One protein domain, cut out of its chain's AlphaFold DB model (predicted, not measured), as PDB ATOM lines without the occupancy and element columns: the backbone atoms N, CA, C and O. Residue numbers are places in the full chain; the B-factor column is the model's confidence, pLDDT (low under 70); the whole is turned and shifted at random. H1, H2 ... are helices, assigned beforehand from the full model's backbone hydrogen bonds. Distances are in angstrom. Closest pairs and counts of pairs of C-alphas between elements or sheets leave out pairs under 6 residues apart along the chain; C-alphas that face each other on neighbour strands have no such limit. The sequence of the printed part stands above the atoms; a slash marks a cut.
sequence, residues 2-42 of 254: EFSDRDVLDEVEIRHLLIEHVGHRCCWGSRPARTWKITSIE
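What this domain is: This is residues 2 to 42 of the 254 residues of an uncharacterized protein of Aegilops tauschii subsp. strangulata (UniProt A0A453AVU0). One helix, H1, makes the body's backbone, and the chain beyond it folds back so that the short helix H2 packs on H1; residues 2 to 7 stick out as a tail that adds to the length. The printed part has 41 residues with two named helices, H1 then H2, and no named strand; the class is all helix, with 18 residues, under half, in named elements. It is loose, with a radius of gyration of the C-alphas of 12.7 A and spans of 43 by 21 by 15 A.

Where its parts are: Find C-alpha 11 at (25.916, 33.581, -73.105); from there H1, residues 11 to 23, runs 18.1 A to C-alpha 23 at (41.410, 30.232, -64.443). H2, residues 31 to 35, covers 6.0 A and ends at C-alpha 35, (29.761, 22.807, -68.792).

How they stand to each other: Look at Ile 19 and Ala 33: H1 and H2 touch there, their closest C-alphas 5.5 A apart. In H1 and H2 every O i to N i+4 pair is within hydrogen-bond range.

The domain as a whole: The C-alphas of Glu 2 and Cys 27, the two farthest apart, are 43.5 A apart. The printed part has no cut, and the link from H1 to H2 is short. Confidence is low, under 70, at residues 2 to 9.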
ATOM      1  N   GLU A   2      23.560  59.774 -76.278       27.23
ATOM      2  CA  GLU A   2      22.729  58.612 -76.583       27.23
ATOM      3  C   GLU A   2      23.257  57.408 -75.797       27.23
ATOM      4  O   GLU A   2      24.423  57.035 -75.938       27.23
ATOM      5  N   PHE A   3      22.419  56.844 -74.928       32.94
ATOM      6  CA  PHE A   3      22.687  55.545 -74.329       32.94
ATOM      7  C   PHE A   3      22.594  54.517 -75.456       32.94
ATOM      8  O   PHE A   3      21.517  54.232 -75.973       32.94
ATOM      9  N   SER A   4      23.752  54.039 -75.903       34.34
ATOM     10  CA  SER A   4      23.850  52.894 -76.799       34.34
ATOM     11  C   SER A   4      23.332  51.677 -76.034       34.34
ATOM     12  O   SER A   4      23.982  51.234 -75.090       34.34
ATOM     13  N   ASP A   5      22.185  51.166 -76.464       40.84
ATOM     14  CA  ASP A   5      21.523  49.933 -76.038       40.84
ATOM     15  C   ASP A   5      22.414  48.695 -76.291       40.84
ATOM     16  O   ASP A   5      22.254  47.947 -77.257       40.84
ATOM     17  N   ARG A   6      23.453  48.525 -75.468       53.03
ATOM     18  CA  ARG A   6      24.329  47.344 -75.428       53.03
ATOM     19  C   ARG A   6      24.309  46.749 -74.019       53.03
ATOM     20  O   ARG A   6      25.360  46.568 -73.418       53.03
ATOM     21  N   ASP A   7      23.123  46.469 -73.489       57.22
ATOM     22  CA  ASP A   7      22.972  46.119 -72.066       57.22
ATOM     23  C   ASP A   7      22.729  44.636 -71.764       57.22
ATOM     24  O   ASP A   7      22.331  44.285 -70.661       57.22
ATOM     25  N   VAL A   8      23.032  43.717 -72.689       60.72
ATOM     26  CA  VAL A   8      23.058  42.282 -72.350       60.72
ATOM     27  C   VAL A   8      24.229  41.597 -73.052       60.72
ATOM     28  O   VAL A   8      24.204  41.414 -74.268       60.72
ATOM     29  N   LEU A   9      25.260  41.220 -72.285       69.19
ATOM     30  CA  LEU A   9      26.308  40.305 -72.754       69.19
ATOM     31  C   LEU A   9      25.666  38.969 -73.144       69.19
ATOM     32  O   LEU A   9      24.807  38.456 -72.421       69.19
ATOM     33  N   ASP A  10      26.086  38.381 -74.262       78.38
ATOM     34  CA  ASP A  10      25.544  37.084 -74.661       78.38
ATOM     35  C   ASP A  10      26.109  35.929 -73.802       78.38
ATOM     36  O   ASP A  10      27.080  36.065 -73.047       78.38
ATOM     37  N   GLU A  11      25.486  34.748 -73.886       80.88
ATOM     38  CA  GLU A  11      25.916  33.581 -73.105       80.88
ATOM     39  C   GLU A  11      27.387  33.209 -73.379       80.88
ATOM     40  O   GLU A  11      28.074  32.717 -72.478       80.88
ATOM     41  N   VAL A  12      27.887  33.433 -74.598       84.69
ATOM     42  CA  VAL A  12      29.255  33.082 -75.003       84.69
ATOM     43  C   VAL A  12      30.258  34.012 -74.328       84.69
ATOM     44  O   VAL A  12      31.222  33.530 -73.726       84.69
ATOM     45  N   GLU A  13      29.998  35.315 -74.359       84.69
ATOM     46  CA  GLU A  13      30.798  36.348 -73.700       84.69
ATOM     47  C   GLU A  13      30.850  36.112 -72.188       84.69
ATOM     48  O   GLU A  13      31.933  36.058 -71.596       84.69
ATOM     49  N   ILE A  14      29.700  35.837 -71.565       84.19
ATOM     50  CA  ILE A  14      29.626  35.534 -70.128       84.19
ATOM     51  C   ILE A  14      30.372  34.239 -69.797       84.19
ATOM     52  O   ILE A  14      31.069  34.170 -68.781       84.19
ATOM     53  N   ARG A  15      30.293  33.211 -70.662       88.81
ATOM     54  CA  ARG A  15      31.085  31.979 -70.485       88.81
ATOM     55  C   ARG A  15      32.563  32.285 -70.432       88.81
ATOM     56  O   ARG A  15      33.278  31.740 -69.593       88.81
ATOM     57  N   HIS A  16      33.013  33.092 -71.386       87.94
ATOM     58  CA  HIS A  16      34.415  33.389 -71.572       87.94
ATOM     59  C   HIS A  16      34.963  34.117 -70.344       87.94
ATOM     60  O   HIS A  16      35.948  33.662 -69.760       87.94
ATOM     61  N   LEU A  17      34.241  35.140 -69.872       86.88
ATOM     62  CA  LEU A  17      34.566  35.871 -68.646       86.88
ATOM     63  C   LEU A  17      34.595  34.960 -67.408       86.88
ATOM     64  O   LEU A  17      35.520  35.039 -66.599       86.88
ATOM     65  N   LEU A  18      33.625  34.048 -67.260       86.75
ATOM     66  CA  LEU A  18      33.588  33.113 -66.131       86.75
ATOM     67  C   LEU A  18      34.776  32.136 -66.151       86.75
ATOM     68  O   LEU A  18      35.390  31.882 -65.113       86.75
ATOM     69  N   ILE A  19      35.120  31.593 -67.324       89.38
ATOM     70  CA  ILE A  19      36.266  30.687 -67.491       89.38
ATOM     71  C   ILE A  19      37.574  31.412 -67.175       89.38
ATOM     72  O   ILE A  19      38.418  30.855 -66.468       89.38
ATOM     73  N   GLU A  20      37.736  32.635 -67.675       88.50
ATOM     74  CA  GLU A  20      38.901  33.473 -67.404       88.50
ATOM     75  C   GLU A  20      39.034  33.768 -65.905       88.50
ATOM     76  O   GLU A  20      40.104  33.576 -65.324       88.50
ATOM     77  N   HIS A  21      37.938  34.153 -65.245       85.50
ATOM     78  CA  HIS A  21      37.933  34.451 -63.814       85.50
ATOM     79  C   HIS A  21      38.332  33.242 -62.957       85.50
ATOM     80  O   HIS A  21      39.147  33.360 -62.040       85.50
ATOM     81  N   VAL A  22      37.774  32.064 -63.260       90.44
ATOM     82  CA  VAL A  22      38.096  30.815 -62.557       90.44
ATOM     83  C   VAL A  22      39.544  30.391 -62.825       90.44
ATOM     84  O   VAL A  22      40.219  29.925 -61.910       90.44
ATOM     85  N   GLY A  23      40.044  30.587 -64.050       84.88
ATOM     86  CA  GLY A  23      41.410  30.232 -64.443       84.88
ATOM     87  C   GLY A  23      42.501  30.979 -63.669       84.88
ATOM     88  O   GLY A  23      43.574  30.425 -63.444       84.88
ATOM     89  N   HIS A  24      42.213  32.194 -63.196       82.56
ATOM     90  CA  HIS A  24      43.139  32.999 -62.395       82.56
ATOM     91  C   HIS A  24      43.180  32.615 -60.904       82.56
ATOM     92  O   HIS A  24      43.973  33.180 -60.148       82.56
ATOM     93  N   ARG A  25      42.357  31.658 -60.452       84.25
ATOM     94  CA  ARG A  25      42.296  31.236 -59.045       84.25
ATOM     95  C   ARG A  25      42.815  29.811 -58.880       84.25
ATOM     96  O   ARG A  25      42.161  28.838 -59.256       84.25
ATOM     97  N   CYS A  26      44.000  29.685 -58.279       79.50
ATOM     98  CA  CYS A  26      44.577  28.389 -57.928       79.50
ATOM     99  C   CYS A  26      43.569  27.585 -57.084       79.50
ATOM    100  O   CYS A  26      42.942  28.132 -56.175       79.50
ATOM    101  N   CYS A  27      43.409  26.300 -57.404       82.62
ATOM    102  CA  CYS A  27      42.505  25.349 -56.744       82.62
ATOM    103  C   CYS A  27      41.010  25.434 -57.110       82.62
ATOM    104  O   CYS A  27      40.227  24.659 -56.562       82.62
ATOM    105  N   TRP A  28      40.586  26.301 -58.038       86.25
ATOM    106  CA  TRP A  28      39.207  26.283 -58.547       86.25
ATOM    107  C   TRP A  28      39.109  25.387 -59.792       86.25
ATOM    108  O   TRP A  28      39.816  25.576 -60.780       86.25
ATOM    109  N   GLY A  29      38.232  24.380 -59.765       82.88
ATOM    110  CA  GLY A  29      37.985  23.530 -60.931       82.88
ATOM    111  C   GLY A  29      37.231  24.291 -62.026       82.88
ATOM    112  O   GLY A  29      36.166  24.841 -61.770       82.88
ATOM    113  N   SER A  30      37.727  24.282 -63.267       86.50
ATOM    114  CA  SER A  30      37.122  25.025 -64.393       86.50
ATOM    115  C   SER A  30      35.943  24.313 -65.073       86.50
ATOM    116  O   SER A  30      35.271  24.887 -65.930       86.50
ATOM    117  N   ARG A  31      35.669  23.055 -64.706       87.81
ATOM    118  CA  ARG A  31      34.623  22.229 -65.329       87.81
ATOM    119  C   ARG A  31      33.210  22.824 -65.183       87.81
ATOM    120  O   ARG A  31      32.521  22.861 -66.203       87.81
ATOM    121  N   PRO A  32      32.769  23.332 -64.013       88.12
ATOM    122  CA  PRO A  32      31.472  24.004 -63.888       88.12
ATOM    123  C   PRO A  32      31.342  25.216 -64.821       88.12
ATOM    124  O   PRO A  32      30.396  25.271 -65.596       88.12
ATOM    125  N   ALA A  33      32.349  26.098 -64.855       88.25
ATOM    126  CA  ALA A  33      32.360  27.290 -65.711       88.25
ATOM    127  C   ALA A  33      32.240  26.988 -67.219       88.25
ATOM    128  O   ALA A  33      31.767  27.821 -67.982       88.25
ATOM    129  N   ARG A  34      32.666  25.793 -67.655       86.44
ATOM    130  CA  ARG A  34      32.608  25.357 -69.062       86.44
ATOM    131  C   ARG A  34      31.333  24.601 -69.428       86.44
ATOM    132  O   ARG A  34      30.936  24.631 -70.587       86.44
ATOM    133  N   THR A  35      30.767  23.845 -68.487       87.56
ATOM    134  CA  THR A  35      29.761  22.807 -68.792       87.56
ATOM    135  C   THR A  35      28.376  23.084 -68.232       87.56
ATOM    136  O   THR A  35      27.412  22.486 -68.706       87.56
ATOM    137  N   TRP A  36      28.251  23.940 -67.219       89.75
ATOM    138  CA  TRP A  36      26.946  24.246 -66.653       89.75
ATOM    139  C   TRP A  36      26.165  25.166 -67.582       89.75
ATOM    140  O   TRP A  36      26.711  26.098 -68.171       89.75
ATOM    141  N   LYS A  37      24.869  24.882 -67.715       86.94
ATOM    142  CA  LYS A  37      23.956  25.723 -68.479       86.94
ATOM    143  C   LYS A  37      23.673  26.989 -67.675       86.94
ATOM    144  O   LYS A  37      23.247  26.892 -66.527       86.94
ATOM    145  N   ILE A  38      23.884  28.152 -68.285       84.00
ATOM    146  CA  ILE A  38      23.454  29.428 -67.709       84.00
ATOM    147  C   ILE A  38      21.955  29.546 -67.973       84.00
ATOM    148  O   ILE A  38      21.518  29.516 -69.121       84.00
ATOM    149  N   THR A  39      21.160  29.572 -66.909       82.88
ATOM    150  CA  THR A  39      19.692  29.595 -66.998       82.88
ATOM    151  C   THR A  39      19.120  31.003 -66.924       82.88
ATOM    152  O   THR A  39      18.065  31.252 -67.496       82.88
ATOM    153  N   SER A  40      19.809  31.900 -66.224       75.94
ATOM    154  CA  SER A  40      19.459  33.307 -66.068       75.94
ATOM    155  C   SER A  40      20.724  34.121 -65.801       75.94
ATOM    156  O   SER A  40      21.719  33.595 -65.291       75.94
ATOM    157  N   ILE A  41      20.682  35.394 -66.181       74.12
ATOM    158  CA  ILE A  41      21.691  36.410 -65.882       74.12
ATOM    159  C   ILE A  41      20.915  37.551 -65.240       74.12
ATOM    160  O   ILE A  41      19.917  38.000 -65.798       74.12
ATOM    161  N   GLU A  42      21.329  37.950 -64.046       70.19
ATOM    162  CA  GLU A  42      20.651  38.977 -63.261       70.19
ATOM    163  C   GLU A  42      21.650  40.076 -62.912       70.19
ATOM    164  O   GLU A  42      22.746  39.791 -62.415       70.19
TER     165      GLU A  42